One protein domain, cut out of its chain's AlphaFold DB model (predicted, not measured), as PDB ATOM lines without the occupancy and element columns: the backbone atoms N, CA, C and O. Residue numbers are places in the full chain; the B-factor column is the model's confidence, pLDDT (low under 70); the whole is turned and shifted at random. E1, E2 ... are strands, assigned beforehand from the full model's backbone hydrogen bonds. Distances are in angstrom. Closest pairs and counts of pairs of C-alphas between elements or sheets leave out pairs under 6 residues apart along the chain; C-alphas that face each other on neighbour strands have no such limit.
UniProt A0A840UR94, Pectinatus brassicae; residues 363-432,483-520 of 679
ATOM      1  N   ALA A 363      -1.902  -2.112  -7.657       76.62
ATOM      2  CA  ALA A 363      -0.681  -1.887  -8.424       76.62
ATOM      3  C   ALA A 363      -0.383  -3.065  -9.352       76.62
ATOM      4  O   ALA A 363      -0.501  -4.227  -8.961       76.62
ATOM      5  N   ASN A 364       0.051  -2.755 -10.572       81.81
ATOM      6  CA  ASN A 364       0.463  -3.755 -11.543       81.81
ATOM      7  C   ASN A 364       1.805  -4.370 -11.123       81.81
ATOM      8  O   ASN A 364       2.827  -3.684 -11.087       81.81
ATOM      9  N   THR A 365       1.794  -5.651 -10.765       76.25
ATOM     10  CA  THR A 365       2.942  -6.358 -10.187       76.25
ATOM     11  C   THR A 365       3.301  -7.565 -11.039       76.25
ATOM     12  O   THR A 365       2.422  -8.285 -11.503       76.25
ATOM     13  N   LEU A 366       4.597  -7.805 -11.246       78.38
ATOM     14  CA  LEU A 366       5.082  -9.030 -11.880       78.38
ATOM     15  C   LEU A 366       4.838 -10.212 -10.936       78.38
ATOM     16  O   LEU A 366       5.419 -10.259  -9.853       78.38
ATOM     17  N   ILE A 367       3.994 -11.156 -11.347       82.38
ATOM     18  CA  ILE A 367       3.632 -12.320 -10.524       82.38
ATOM     19  C   ILE A 367       4.268 -13.620 -11.014       82.38
ATOM     20  O   ILE A 367       4.409 -14.557 -10.231       82.38
ATOM     21  N   SER A 368       4.666 -13.690 -12.285       83.69
ATOM     22  CA  SER A 368       5.325 -14.867 -12.849       83.69
ATOM     23  C   SER A 368       6.259 -14.489 -13.991       83.69
ATOM     24  O   SER A 368       5.936 -13.619 -14.800       83.69
ATOM     25  N   THR A 369       7.386 -15.192 -14.067       88.88
ATOM     26  CA  THR A 369       8.297 -15.187 -15.214       88.88
ATOM     27  C   THR A 369       8.573 -16.637 -15.581       88.88
ATOM     28  O   THR A 369       9.083 -17.382 -14.744       88.88
ATOM     29  N   THR A 370       8.261 -17.040 -16.813       89.44
ATOM     30  CA  THR A 370       8.482 -18.413 -17.298       89.44
ATOM     31  C   THR A 370       9.230 -18.391 -18.624       89.44
ATOM     32  O   THR A 370       8.896 -17.613 -19.512       89.44
ATOM     33  N   HIS A 371      10.256 -19.230 -18.762       93.06
ATOM     34  CA  HIS A 371      10.997 -19.368 -20.014       93.06
ATOM     35  C   HIS A 371      10.354 -20.429 -20.913       93.06
ATOM     36  O   HIS A 371       9.982 -21.498 -20.427       93.06
ATOM     37  N   TYR A 372      10.271 -20.152 -22.214       93.19
ATOM     38  CA  TYR A 372       9.772 -21.080 -23.220       93.19
ATOM     39  C   TYR A 372      10.728 -21.193 -24.400       93.19
ATOM     40  O   TYR A 372      11.068 -20.196 -25.040       93.19
ATOM     41  N   ASP A 373      11.017 -22.440 -24.758       93.75
ATOM     42  CA  ASP A 373      11.531 -22.807 -26.067       93.75
ATOM     43  C   ASP A 373      10.403 -23.472 -26.861       93.75
ATOM     44  O   ASP A 373       9.793 -24.454 -26.417       93.75
ATOM     45  N   LYS A 374      10.083 -22.913 -28.031       93.75
ATOM     46  CA  LYS A 374       9.021 -23.410 -28.915       93.75
ATOM     47  C   LYS A 374       9.482 -23.484 -30.365       93.75
ATOM     48  O   LYS A 374      10.422 -22.805 -30.761       93.75
ATOM     49  N   ALA A 375       8.803 -24.277 -31.182       91.94
ATOM     50  CA  ALA A 375       9.042 -24.345 -32.619       91.94
ATOM     51  C   ALA A 375       7.728 -24.417 -33.406       91.94
ATOM     52  O   ALA A 375       6.723 -24.932 -32.914       91.94
ATOM     53  N   SER A 376       7.745 -23.899 -34.633       92.44
ATOM     54  CA  SER A 376       6.644 -23.994 -35.595       92.44
ATOM     55  C   SER A 376       7.190 -24.354 -36.971       92.44
ATOM     56  O   SER A 376       8.126 -23.714 -37.449       92.44
ATOM     57  N   GLY A 377       6.585 -25.362 -37.598       83.06
ATOM     58  CA  GLY A 377       6.907 -25.802 -38.951       83.06
ATOM     59  C   GLY A 377       6.166 -25.021 -40.034       83.06
ATOM     60  O   GLY A 377       6.774 -24.297 -40.814       83.06
ATOM     61  N   SER A 378       4.836 -25.125 -40.064       75.56
ATOM     62  CA  SER A 378       3.986 -24.309 -40.935       75.56
ATOM     63  C   SER A 378       2.754 -23.802 -40.178       75.56
ATOM     64  O   SER A 378       2.109 -24.551 -39.447       75.56
ATOM     65  N   GLY A 379       2.427 -22.514 -40.329       66.94
ATOM     66  CA  GLY A 379       1.320 -21.864 -39.616       66.94
ATOM     67  C   GLY A 379       1.678 -21.326 -38.220       66.94
ATOM     68  O   GLY A 379       2.846 -21.163 -37.871       66.94
ATOM     69  N   ASN A 380       0.652 -21.005 -37.423       66.56
ATOM     70  CA  ASN A 380       0.794 -20.298 -36.136       66.56
ATOM     71  C   ASN A 380       0.859 -21.223 -34.906       66.56
ATOM     72  O   ASN A 380       0.794 -20.737 -33.779       66.56
ATOM     73  N   PHE A 381       0.932 -22.544 -35.088       81.56
ATOM     74  CA  PHE A 381       0.951 -23.470 -33.956       81.56
ATOM     75  C   PHE A 381       2.370 -23.606 -33.390       81.56
ATOM     76  O   PHE A 381       3.311 -23.873 -34.130       81.56
ATOM     77  N   LEU A 382       2.521 -23.408 -32.079       87.56
ATOM     78  CA  LEU A 382       3.807 -23.458 -31.386       87.56
ATOM     79  C   LEU A 382       3.885 -24.711 -30.510       87.56
ATOM     80  O   LEU A 382       3.151 -24.826 -29.528       87.56
ATOM     81  N   TYR A 383       4.802 -25.618 -30.835       90.44
ATOM     82  CA  TYR A 383       5.088 -26.813 -30.039       90.44
ATOM     83  C   TYR A 383       6.236 -26.537 -29.064       90.44
ATOM     84  O   TYR A 383       7.150 -25.801 -29.441       90.44
ATOM     85  N   PRO A 384       6.250 -27.123 -27.851       91.69
ATOM     86  CA  PRO A 384       7.446 -27.136 -27.010       91.69
ATOM     87  C   PRO A 384       8.641 -27.684 -27.796       91.69
ATOM     88  O   PRO A 384       8.482 -28.647 -28.544       91.69
ATOM     89  N   PHE A 385       9.814 -27.075 -27.653       92.50
ATOM     90  CA  PHE A 385      10.991 -27.405 -28.452       92.50
ATOM     91  C   PHE A 385      12.117 -27.967 -27.585       92.50
ATOM     92  O   PHE A 385      12.540 -27.328 -26.626       92.50
ATOM     93  N   SER A 386      12.614 -29.155 -27.933       91.25
ATOM     94  CA  SER A 386      13.639 -29.863 -27.154       91.25
ATOM     95  C   SER A 386      15.066 -29.673 -27.679       91.25
ATOM     96  O   SER A 386      16.016 -30.160 -27.066       91.25
ATOM     97  N   GLY A 387      15.244 -28.990 -28.814       90.69
ATOM     98  CA  GLY A 387      16.550 -28.800 -29.444       90.69
ATOM     99  C   GLY A 387      16.874 -29.838 -30.522       90.69
ATOM    100  O   GLY A 387      16.011 -30.256 -31.294       90.69
ATOM    101  N   TYR A 388      18.155 -30.204 -30.620       90.88
ATOM    102  CA  TYR A 388      18.664 -31.152 -31.614       90.88
ATOM    103  C   TYR A 388      18.637 -32.595 -31.098       90.88
ATOM    104  O   TYR A 388      19.059 -32.858 -29.973       90.88
ATOM    105  N   GLY A 389      18.263 -33.531 -31.973       87.69
ATOM    106  CA  GLY A 389      18.170 -34.962 -31.674       87.69
ATOM    107  C   GLY A 389      16.767 -35.387 -31.240       87.69
ATOM    108  O   GLY A 389      16.014 -34.591 -30.687       87.69
ATOM    109  N   GLU A 390      16.411 -36.641 -31.521       87.31
ATOM    110  CA  GLU A 390      15.091 -37.184 -31.184       87.31
ATOM    111  C   GLU A 390      14.917 -37.278 -29.653       87.31
ATOM    112  O   GLU A 390      15.721 -37.947 -28.991       87.31
ATOM    113  N   PRO A 391      13.910 -36.604 -29.070       85.94
ATOM    114  CA  PRO A 391      13.637 -36.662 -27.645       85.94
ATOM    115  C   PRO A 391      12.991 -38.000 -27.270       85.94
ATOM    116  O   PRO A 391      12.334 -38.651 -28.078       85.94
ATOM    117  N   ALA A 392      13.122 -38.393 -26.001       83.19
ATOM    118  CA  ALA A 392      12.389 -39.542 -25.458       83.19
ATOM    119  C   ALA A 392      10.873 -39.278 -25.349       83.19
ATOM    120  O   ALA A 392      10.084 -40.217 -25.279       83.19
ATOM    121  N   ASP A 393      10.488 -38.001 -25.302       78.94
ATOM    122  CA  ASP A 393       9.110 -37.529 -25.269       78.94
ATOM    123  C   ASP A 393       8.723 -36.967 -26.642       78.94
ATOM    124  O   ASP A 393       9.106 -35.857 -27.013       78.94
ATOM    125  N   HIS A 394       7.934 -37.734 -27.394       81.81
ATOM    126  CA  HIS A 394       7.443 -37.340 -28.718       81.81
ATOM    127  C   HIS A 394       6.357 -36.246 -28.683       81.81
ATOM    128  O   HIS A 394       5.788 -35.919 -29.722       81.81
ATOM    129  N   SER A 395       6.056 -35.656 -27.517       85.38
ATOM    130  CA  SER A 395       5.182 -34.478 -27.400       85.38
ATOM    131  C   SER A 395       5.885 -33.144 -27.706       85.38
ATOM    132  O   SER A 395       5.222 -32.105 -27.780       85.38
ATOM    133  N   GLN A 396       7.206 -33.162 -27.920       89.88
ATOM    134  CA  GLN A 396       8.022 -31.984 -28.227       89.88
ATOM    135  C   GLN A 396       8.523 -32.009 -29.675       89.88
ATOM    136  O   GLN A 396       8.804 -33.065 -30.241       89.88
ATOM    137  N   ALA A 397       8.656 -30.830 -30.275       90.94
ATOM    138  CA  ALA A 397       9.311 -30.669 -31.562       90.94
ATOM    139  C   ALA A 397      10.839 -30.697 -31.402       90.94
ATOM    140  O   ALA A 397      11.378 -30.225 -30.397       90.94
ATOM    141  N   TYR A 398      11.538 -31.208 -32.411       93.00
ATOM    142  CA  TYR A 398      12.989 -31.385 -32.380       93.00
ATOM    143  C   TYR A 398      13.602 -31.313 -33.779       93.00
ATOM    144  O   TYR A 398      12.919 -31.516 -34.782       93.00
ATOM    145  N   ILE A 399      14.903 -31.027 -33.854       93.50
ATOM    146  CA  ILE A 399      15.634 -30.925 -35.124       93.50
ATOM    147  C   ILE A 399      16.528 -32.151 -35.344       93.50
ATOM    148  O   ILE A 399      17.354 -32.487 -34.490       93.50
ATOM    149  N   ILE A 400      16.436 -32.772 -36.524       91.75
ATOM    150  CA  ILE A 400      17.389 -33.781 -37.020       91.75
ATOM    151  C   ILE A 400      18.139 -33.252 -38.249       91.75
ATOM    152  O   ILE A 400      17.621 -32.469 -39.043       91.75
ATOM    153  N   PHE A 401      19.387 -33.696 -38.417       87.38
ATOM    154  CA  PHE A 401      20.195 -33.419 -39.603       87.38
ATOM    155  C   PHE A 401      19.950 -34.456 -40.709       87.38
ATOM    156  O   PHE A 401      20.380 -35.605 -40.606       87.38
ATOM    157  N   GLY A 402      19.339 -34.023 -41.811       77.50
ATOM    158  CA  GLY A 402      19.262 -34.741 -43.086       77.50
ATOM    159  C   GLY A 402      20.457 -34.399 -43.983       77.50
ATOM    160  O   GLY A 402      20.307 -33.798 -45.045       77.50
ATOM    161  N   GLY A 403      21.680 -34.697 -43.537       82.25
ATOM    162  CA  GLY A 403      22.907 -34.215 -44.186       82.25
ATOM    163  C   GLY A 403      23.258 -32.783 -43.756       82.25
ATOM    164  O   GLY A 403      23.540 -32.557 -42.584       82.25
ATOM    165  N   LYS A 404      23.281 -31.821 -44.694       84.00
ATOM    166  CA  LYS A 404      23.492 -30.382 -44.400       84.00
ATOM    167  C   LYS A 404      22.193 -29.596 -44.175       84.00
ATOM    168  O   LYS A 404      22.252 -28.407 -43.861       84.00
ATOM    169  N   ILE A 405      21.049 -30.256 -44.343       89.12
ATOM    170  CA  ILE A 405      19.720 -29.675 -44.169       89.12
ATOM    171  C   ILE A 405      19.184 -30.094 -42.803       89.12
ATOM    172  O   ILE A 405      19.293 -31.254 -42.404       89.12
ATOM    173  N   GLN A 406      18.621 -29.138 -42.080       92.06
ATOM    174  CA  GLN A 406      17.930 -29.358 -40.819       92.06
ATOM    175  C   GLN A 406      16.440 -29.579 -41.066       92.06
ATOM    176  O   GLN A 406      15.812 -28.822 -41.807       92.06
ATOM    177  N   HIS A 407      15.900 -30.608 -40.424       92.31
ATOM    178  CA  HIS A 407      14.496 -30.989 -40.469       92.31
ATOM    179  C   HIS A 407      13.889 -30.810 -39.082       92.31
ATOM    180  O   HIS A 407      14.360 -31.430 -38.125       92.31
ATOM    181  N   LEU A 408      12.870 -29.959 -38.967       93.62
ATOM    182  CA  LEU A 408      12.046 -29.867 -37.769       93.62
ATOM    183  C   LEU A 408      10.970 -30.947 -37.831       93.62
ATOM    184  O   LEU A 408      10.066 -30.875 -38.665       93.62
ATOM    185  N   HIS A 409      11.042 -31.895 -36.906       91.94
ATOM    186  CA  HIS A 409       9.981 -32.857 -36.656       91.94
ATOM    187  C   HIS A 409       9.051 -32.329 -35.567       91.94
ATOM    188  O   HIS A 409       9.497 -31.760 -34.568       91.94
ATOM    189  N   THR A 410       7.750 -32.511 -35.769       90.94
ATOM    190  CA  THR A 410       6.690 -31.994 -34.891       90.94
ATOM    191  C   THR A 410       5.765 -33.123 -34.414       90.94
ATOM    192  O   THR A 410       5.631 -34.129 -35.115       90.94
ATOM    193  N   PRO A 411       5.119 -32.986 -33.238       89.12
ATOM    194  CA  PRO A 411       4.270 -34.030 -32.642       89.12
ATOM    195  C   PRO A 411       3.077 -34.489 -33.490       89.12
ATOM    196  O   PRO A 411       2.545 -35.576 -33.285       89.12
ATOM    197  N   ASP A 412       2.629 -33.676 -34.444       88.38
ATOM    198  CA  ASP A 412       1.578 -34.011 -35.409       88.38
ATOM    199  C   ASP A 412       2.118 -34.736 -36.659       88.38
ATOM    200  O   ASP A 412       1.430 -34.823 -37.676       88.38
ATOM    201  N   ASN A 413       3.330 -35.297 -36.569       87.31
ATOM    202  CA  ASN A 413       4.083 -35.954 -37.642       87.31
ATOM    203  C   ASN A 413       4.467 -35.028 -38.809       87.31
ATOM    204  O   ASN A 413       4.741 -35.510 -39.910       87.31
ATOM    205  N   GLY A 414       4.505 -33.710 -38.596       89.06
ATOM    206  CA  GLY A 414       5.052 -32.785 -39.583       89.06
ATOM    207  C   GLY A 414       6.582 -32.858 -39.657       89.06
ATOM    208  O   GLY A 414       7.250 -33.004 -38.631       89.06
ATOM    209  N   ASP A 415       7.119 -32.724 -40.870       91.56
ATOM    210  CA  ASP A 415       8.550 -32.624 -41.182       91.56
ATOM    211  C   ASP A 415       8.773 -31.384 -42.059       91.56
ATOM    212  O   ASP A 415       8.212 -31.272 -43.155       91.56
ATOM    213  N   TYR A 416       9.551 -30.430 -41.550       91.88
ATOM    214  CA  TYR A 416       9.702 -29.109 -42.147       91.88
ATOM    215  C   TYR A 416      11.170 -28.731 -42.330       91.88
ATOM    216  O   TYR A 416      11.965 -28.767 -41.396       91.88
ATOM    217  N   THR A 417      11.511 -28.264 -43.530       90.19
ATOM    218  CA  THR A 417      12.836 -27.707 -43.868       90.19
ATOM    219  C   THR A 417      12.853 -26.177 -43.896       90.19
ATOM    220  O   THR A 417      13.905 -25.558 -44.055       90.19
ATOM    221  N   SER A 418      11.680 -25.557 -43.752       91.94
ATOM    222  CA  SER A 418      11.508 -24.133 -43.475       91.94
ATOM    223  C   SER A 418      10.625 -23.995 -42.245       91.94
ATOM    224  O   SER A 418       9.489 -24.455 -42.274       91.94
ATOM    225  N   PHE A 419      11.164 -23.440 -41.165       93.50
ATOM    226  CA  PHE A 419      10.520 -23.431 -39.850       93.50
ATOM    227  C   PHE A 419      11.087 -22.315 -38.968       93.50
ATOM    228  O   PHE A 419      12.117 -21.722 -39.287       93.50
ATOM    229  N   ASN A 420      10.433 -22.047 -37.842       93.69
ATOM    230  CA  ASN A 420      10.876 -21.075 -36.848       93.69
ATOM    231  C   ASN A 420      11.077 -21.752 -35.491       93.69
ATOM    232  O   ASN A 420      10.230 -22.539 -35.067       93.69
ATOM    233  N   THR A 421      12.142 -21.390 -34.781       94.06
ATOM    234  CA  THR A 421      12.296 -21.659 -33.345       94.06
ATOM    235  C   THR A 421      12.193 -20.355 -32.566       94.06
ATOM    236  O   THR A 421      12.594 -19.296 -33.043       94.06
ATOM    237  N   TYR A 422      11.623 -20.418 -31.373       94.50
ATOM    238  CA  TYR A 422      11.346 -19.287 -30.502       94.50
ATOM    239  C   TYR A 422      11.969 -19.592 -29.151       94.50
ATOM    240  O   TYR A 422      11.715 -20.661 -28.603       94.50
ATOM    241  N   SER A 423      12.749 -18.661 -28.616       94.75
ATOM    242  CA  SER A 423      13.289 -18.743 -27.257       94.75
ATOM    243  C   SER A 423      12.998 -17.422 -26.564       94.75
ATOM    244  O   SER A 423      13.538 -16.379 -26.952       94.75
ATOM    245  N   TYR A 424      12.062 -17.434 -25.615       94.88
ATOM    246  CA  TYR A 424      11.527 -16.216 -25.009       94.88
ATOM    247  C   TYR A 424      11.111 -16.401 -23.552       94.88
ATOM    248  O   TYR A 424      10.829 -17.504 -23.093       94.88
ATOM    249  N   ASN A 425      11.072 -15.291 -22.818       94.06
ATOM    250  CA  ASN A 425      10.495 -15.223 -21.483       94.06
ATOM    251  C   ASN A 425       9.080 -14.649 -21.572       94.06
ATOM    252  O   ASN A 425       8.886 -13.579 -22.150       94.06
ATOM    253  N   GLU A 426       8.123 -15.342 -20.971       93.25
ATOM    254  CA  GLU A 426       6.773 -14.855 -20.697       93.25
ATOM    255  C   GLU A 426       6.766 -14.186 -19.320       93.25
ATOM    256  O   GLU A 426       7.131 -14.798 -18.311       93.25
ATOM    257  N   TYR A 427       6.345 -12.929 -19.277       86.00
ATOM    258  CA  TYR A 427       6.144 -12.149 -18.065       86.00
ATOM    259  C   TYR A 427       4.644 -11.963 -17.846       86.00
ATOM    260  O   TYR A 427       3.956 -11.393 -18.694       86.00
ATOM    261  N   ILE A 428       4.141 -12.404 -16.695       82.31
ATOM    262  CA  ILE A 428       2.749 -12.193 -16.295       82.31
ATOM    263  C   ILE A 428       2.716 -11.081 -15.253       82.31
ATOM    264  O   ILE A 428       3.164 -11.257 -14.116       82.31
ATOM    265  N   TYR A 429       2.163  -9.939 -15.643       77.88
ATOM    266  CA  TYR A 429       1.862  -8.831 -14.749       77.88
ATOM    267  C   TYR A 429       0.393  -8.863 -14.353       77.88
ATOM    268  O   TYR A 429      -0.470  -9.112 -15.191       77.88
ATOM    269  N   GLN A 430       0.092  -8.564 -13.095       81.31
ATOM    270  CA  GLN A 430      -1.271  -8.545 -12.587       81.31
ATOM    271  C   GLN A 430      -1.482  -7.389 -11.612       81.31
ATOM    272  O   GLN A 430      -0.632  -7.120 -10.763       81.31
ATOM    273  N   ASP A 431      -2.631  -6.726 -11.707       75.56
ATOM    274  CA  ASP A 431      -3.063  -5.769 -10.695       75.56
ATOM    275  C   ASP A 431      -3.382  -6.498  -9.382       75.56
ATOM    276  O   ASP A 431      -4.295  -7.325  -9.310       75.56
ATOM    277  N   VAL A 432      -2.622  -6.181  -8.335       74.38
ATOM    278  CA  VAL A 432      -2.796  -6.713  -6.976       74.38
ATOM    279  C   VAL A 432      -3.232  -5.602  -6.028       74.38
ATOM    280  O   VAL A 432      -2.872  -4.443  -6.229       74.38
ATOM    281  N   GLN A 483      -4.724  -8.254 -16.038       83.56
ATOM    282  CA  GLN A 483      -3.582  -9.138 -16.216       83.56
ATOM    283  C   GLN A 483      -2.984  -8.896 -17.604       83.56
ATOM    284  O   GLN A 483      -3.714  -8.891 -18.595       83.56
ATOM    285  N   THR A 484      -1.669  -8.719 -17.673       86.00
ATOM    286  CA  THR A 484      -0.914  -8.510 -18.909       86.00
ATOM    287  C   THR A 484       0.094  -9.639 -19.073       86.00
ATOM    288  O   THR A 484       0.962  -9.812 -18.219       86.00
ATOM    289  N   VAL A 485      -0.009 -10.389 -20.169       88.50
ATOM    290  CA  VAL A 485       1.001 -11.370 -20.585       88.50
ATOM    291  C   VAL A 485       1.888 -10.720 -21.639       88.50
ATOM    292  O   VAL A 485       1.384 -10.231 -22.652       88.50
ATOM    293  N   LYS A 486       3.193 -10.693 -21.375       90.88
ATOM    294  CA  LYS A 486       4.200 -10.077 -22.235       90.88
ATOM    295  C   LYS A 486       5.306 -11.075 -22.551       90.88
ATOM    296  O   LYS A 486       6.008 -11.510 -21.644       90.88
ATOM    297  N   ASP A 487       5.509 -11.351 -23.832       93.44
ATOM    298  CA  ASP A 487       6.555 -12.255 -24.309       93.44
ATOM    299  C   ASP A 487       7.735 -11.456 -24.866       93.44
ATOM    300  O   ASP A 487       7.552 -10.591 -25.721       93.44
ATOM    301  N   ILE A 488       8.952 -11.747 -24.400       93.31
ATOM    302  CA  ILE A 488      10.178 -11.096 -24.882       93.31
ATOM    303  C   ILE A 488      11.260 -12.148 -25.106       93.31
ATOM    304  O   ILE A 488      11.660 -12.854 -24.179       93.31
ATOM    305  N   GLY A 489      11.775 -12.233 -26.328       94.12
ATOM    306  CA  GLY A 489      12.850 -13.151 -26.678       94.12
ATOM    307  C   GLY A 489      13.304 -13.008 -28.116       94.12
ATOM    308  O   GLY A 489      13.322 -11.910 -28.659       94.12
ATOM    309  N   ASN A 490      13.663 -14.127 -28.736       94.38
ATOM    310  CA  ASN A 490      14.132 -14.181 -30.114       94.38
ATOM    311  C   ASN A 490      13.365 -15.240 -30.906       94.38
ATOM    312  O   ASN A 490      13.002 -16.289 -30.369       94.38
ATOM    313  N   VAL A 491      13.187 -14.989 -32.200       93.94
ATOM    314  CA  VAL A 491      12.758 -15.987 -33.183       93.94
ATOM    315  C   VAL A 491      13.900 -16.234 -34.160       93.94
ATOM    316  O   VAL A 491      14.506 -15.289 -34.660       93.94
ATOM    317  N   THR A 492      14.212 -17.502 -34.422       94.38
ATOM    318  CA  THR A 492      15.180 -17.919 -35.438       94.38
ATOM    319  C   THR A 492      14.442 -18.638 -36.553       94.38
ATOM    320  O   THR A 492      13.856 -19.695 -36.334       94.38
ATOM    321  N   SER A 493      14.471 -18.060 -37.747       92.88
ATOM    322  CA  SER A 493      13.912 -18.661 -38.956       92.88
ATOM    323  C   SER A 493      14.963 -19.501 -39.662       92.88
ATOM    324  O   SER A 493      16.101 -19.063 -39.808       92.88
ATOM    325  N   TYR A 494      14.561 -20.675 -40.135       93.25
ATOM    326  CA  TYR A 494      15.366 -21.650 -40.862       93.25
ATOM    327  C   TYR A 494      14.779 -21.802 -42.262       93.25
ATOM    328  O   TYR A 494      13.559 -21.892 -42.409       93.25
ATOM    329  N   TRP A 495      15.622 -21.826 -43.293       92.31
ATOM    330  CA  TRP A 495      15.198 -22.111 -44.665       92.31
ATOM    331  C   TRP A 495      16.328 -22.761 -45.461       92.31
ATOM    332  O   TRP A 495      17.510 -22.628 -45.126       92.31
ATOM    333  N   ILE A 496      15.963 -23.452 -46.540       90.44
ATOM    334  CA  ILE A 496      16.945 -24.026 -47.459       90.44
ATOM    335  C   ILE A 496      17.579 -22.903 -48.275       90.44
ATOM    336  O   ILE A 496      16.900 -22.126 -48.950       90.44
ATOM    337  N   HIS A 497      18.901 -22.835 -48.237       88.94
ATOM    338  CA  HIS A 497      19.687 -22.005 -49.123       88.94
ATOM    339  C   HIS A 497      20.216 -22.854 -50.283       88.94
ATOM    340  O   HIS A 497      20.773 -23.932 -50.084       88.94
ATOM    341  N   HIS A 498      20.032 -22.346 -51.506       85.88
ATOM    342  CA  HIS A 498      20.396 -23.018 -52.756       85.88
ATOM    343  C   HIS A 498      21.608 -22.336 -53.419       85.88
ATOM    344  O   HIS A 498      21.453 -21.534 -54.351       85.88
ATOM    345  N   PRO A 499      22.841 -22.590 -52.945       79.56
ATOM    346  CA  PRO A 499      24.041 -21.999 -53.522       79.56
ATOM    347  C   PRO A 499      24.317 -22.559 -54.924       79.56
ATOM    348  O   PRO A 499      24.351 -23.767 -55.133       79.56
ATOM    349  N   ARG A 500      24.633 -21.684 -55.890       74.38
ATOM    350  CA  ARG A 500      24.757 -22.023 -57.328       74.38
ATOM    351  C   ARG A 500      25.730 -23.158 -57.708       74.38
ATOM    352  O   ARG A 500      25.670 -23.592 -58.850       74.38
ATOM    353  N   PHE A 501      26.600 -23.637 -56.812       78.31
ATOM    354  CA  PHE A 501      27.600 -24.688 -57.089       78.31
ATOM    355  C   PHE A 501      27.986 -25.530 -55.850       78.31
ATOM    356  O   PHE A 501      29.082 -26.089 -55.796       78.31
ATOM    357  N   LYS A 502      27.136 -25.587 -54.816       79.25
ATOM    358  CA  LYS A 502      27.352 -26.404 -53.605       79.25
ATOM    359  C   LYS A 502      26.067 -27.166 -53.269       79.25
ATOM    360  O   LYS A 502      25.012 -26.826 -53.786       79.25
ATOM    361  N   ALA A 503      26.174 -28.198 -52.434       80.44
ATOM    362  CA  ALA A 503      24.994 -28.855 -51.873       80.44
ATOM    363  C   ALA A 503      24.199 -27.867 -51.011       80.44
ATOM    364  O   ALA A 503      24.817 -27.047 -50.325       80.44
ATOM    365  N   ASP A 504      22.876 -27.993 -51.055       85.88
ATOM    366  CA  ASP A 504      21.946 -27.223 -50.235       85.88
ATOM    367  C   ASP A 504      22.316 -27.312 -48.749       85.88
ATOM    368  O   ASP A 504      22.719 -28.368 -48.242       85.88
ATOM    369  N   ASP A 505      22.190 -26.185 -48.061       88.19
ATOM    370  CA  ASP A 505      22.401 -26.063 -46.626       88.19
ATOM    371  C   ASP A 505      21.293 -25.236 -45.973       88.19
ATOM    372  O   ASP A 505      20.573 -24.480 -46.626       88.19
ATOM    373  N   THR A 506      21.111 -25.411 -44.665       90.50
ATOM    374  CA  THR A 506      20.172 -24.580 -43.908       90.50
ATOM    375  C   THR A 506      20.824 -23.254 -43.542       90.50
ATOM    376  O   THR A 506      21.849 -23.218 -42.861       90.50
ATOM    377  N   HIS A 507      20.200 -22.154 -43.953       92.69
ATOM    378  CA  HIS A 507      20.505 -20.824 -43.438       92.69
ATOM    379  C   HIS A 507      19.563 -20.466 -42.295       92.69
ATOM    380  O   HIS A 507      18.438 -20.963 -42.218       92.69
ATOM    381  N   THR A 508      20.041 -19.586 -41.417       92.50
ATOM    382  CA  THR A 508      19.253 -19.053 -40.310       92.50
ATOM    383  C   THR A 508      19.335 -17.538 -40.243       92.50
ATOM    384  O   THR A 508      20.325 -16.927 -40.651       92.50
ATOM    385  N   SER A 509      18.283 -16.924 -39.718       94.88
ATOM    386  CA  SER A 509      18.279 -15.521 -39.316       94.88
ATOM    387  C   SER A 509      17.497 -15.389 -38.023       94.88
ATOM    388  O   SER A 509      16.416 -15.960 -37.893       94.88
ATOM    389  N   THR A 510      18.068 -14.651 -37.079       94.50
ATOM    390  CA  THR A 510      17.464 -14.389 -35.777       94.50
ATOM    391  C   THR A 510      17.054 -12.929 -35.691       94.50
ATOM    392  O   THR A 510      17.832 -12.039 -36.044       94.50
ATOM    393  N   THR A 511      15.844 -12.691 -35.202       94.88
ATOM    394  CA  THR A 511      15.307 -11.359 -34.915       94.88
ATOM    395  C   THR A 511      14.593 -11.359 -33.568       94.88
ATOM    396  O   THR A 511      14.200 -12.418 -33.070       94.88
ATOM    397  N   ASP A 512      14.370 -10.174 -33.006       93.81
ATOM    398  CA  ASP A 512      13.627 -10.021 -31.756       93.81
ATOM    399  C   ASP A 512      12.194 -10.569 -31.894       93.81
ATOM    400  O   ASP A 512      11.485 -10.300 -32.867       93.81
ATOM    401  N   TYR A 513      11.760 -11.327 -30.890       91.31
ATOM    402  CA  TYR A 513      10.390 -11.791 -30.715       91.31
ATOM    403  C   TYR A 513       9.746 -11.010 -29.568       91.31
ATOM    404  O   TYR A 513      10.057 -11.230 -28.398       91.31
ATOM    405  N   ASN A 514       8.865 -10.075 -29.922       90.12
ATOM    406  CA  ASN A 514       8.101  -9.249 -28.988       90.12
ATOM    407  C   ASN A 514       6.693  -9.012 -29.573       90.12
ATOM    408  O   ASN A 514       6.463  -7.973 -30.207       90.12
ATOM    409  N   PRO A 515       5.782 -10.002 -29.475       90.94
ATOM    410  CA  PRO A 515       4.408  -9.867 -29.952       90.94
ATOM    411  C   PRO A 515       3.631  -8.825 -29.129       90.94
ATOM    412  O   PRO A 515       4.124  -8.285 -28.143       90.94
ATOM    413  N   ALA A 516       2.402  -8.519 -29.547       88.06
ATOM    414  CA  ALA A 516       1.538  -7.623 -28.785       88.06
ATOM    415  C   ALA A 516       1.147  -8.248 -27.437       88.06
ATOM    416  O   ALA A 516       0.728  -9.405 -27.393       88.06
ATOM    417  N   ASP A 517       1.235  -7.456 -26.367       89.50
ATOM    418  CA  ASP A 517       0.819  -7.856 -25.025       89.50
ATOM    419  C   ASP A 517      -0.651  -8.316 -25.016       89.50
ATOM    420  O   ASP A 517      -1.539  -7.648 -25.560       89.50
ATOM    421  N   ILE A 518      -0.929  -9.435 -24.346       86.12
ATOM    422  CA  ILE A 518      -2.295  -9.923 -24.144       86.12
ATOM    423  C   ILE A 518      -2.808  -9.347 -22.826       86.12
ATOM    424  O   ILE A 518      -2.336  -9.719 -21.752       86.12
ATOM    425  N   ILE A 519      -3.789  -8.448 -22.906       82.00
ATOM    426  CA  ILE A 519      -4.408  -7.805 -21.742       82.00
ATOM    427  C   ILE A 519      -5.780  -8.430 -21.497       82.00
ATOM    428  O   ILE A 519      -6.653  -8.388 -22.363       82.00
ATOM    429  N   THR A 520      -5.976  -8.973 -20.300       78.25
ATOM    430  CA  THR A 520      -7.244  -9.555 -19.848       78.25
ATOM    431  C   THR A 520      -7.761  -8.770 -18.649       78.25
ATOM    432  O   THR A 520      -7.023  -8.550 -17.689       78.25
TER     433      THR A 520
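What this domain is: This is residues 363 to 432 and 483 to 520 of the 679 residues of a protein of Pectinatus brassicae (UniProt A0A840UR94). Three long strands, E1, E5 and E6, lie side by side in a long, twisted ribbon, with E7 and the short E8 along different parts of E6. Beyond the bend of E1, the shorter strands E2, E3 and E4 continue the sheet as a small flap, and E4 comes back near E7. The printed part has 108 residues, with no named helix and eight named strands, E1 to E8 in order along the chain, in one branched, mixed sheet; the class is all strand. The whole is loose, with a radius of gyration of the C-alphas of 16.6 A, and elongated, spanning 60 by 32 by 19 A.

Where its parts are: E1, residues 363 to 376, begins with C-alpha 363 at (-0.681, -1.887, -8.424), measures 35.8 A and bends by 65 degrees at residue 373. E2 is residues 383 to 388, E3 residues 397 to 402 and E4 residues 405 to 409. E5, residues 419 to 432, measures 39.2 A. E6, residues 483 to 497, is the longest at 42.3 A and begins with C-alpha 483 at (-3.582, -9.138, -16.216). E7, residues 505 to 513, measures 24.5 A. E8, residues 518 to 520, ends with C-alpha 520 at (-7.244, -9.555, -19.848).

How they stand to each other: E1 and E5 are antiparallel at 166 degrees, with N 370 and O 426 2.9 A apart, within hydrogen-bond range. On the other side of E1, beside residues 373 to 375, is E2, antiparallel in a hairpin, with N 375 and O 383 at 2.8 A. E2 and E3 are parallel at 37 degrees, with N 397 and O 384 at 2.8 A. E3 and E4 form an antiparallel hairpin at 150 degrees, with N 400 and O 407 at 2.9 A. The closest C-alphas of E4 and E7, those of Ile 405 and Thr 506, are 5.1 A apart. E5 and E6 are antiparallel at 175 degrees, with N 425 and O 488 at 2.9 A. On the other side of E6 from E5 are E7, a hairpin with E6 at 161 degrees and N 493 to O 509 at 2.9 A, and E8, antiparallel at 155 degrees with N 485 to O 518 at 2.9 A. E7 and E8 are apart.

The domain as a whole: The two C-alphas farthest apart, those of Val 432 and Phe 501, are 61.3 A apart. Residues 433 to 482 are not printed, and C-alphas 432 and 483 are 9.6 A apart across this cut. Of the links that are printed whole, none is long. The mean pLDDT of the printed part is 87.7, and residues 379 to 380 are under 70.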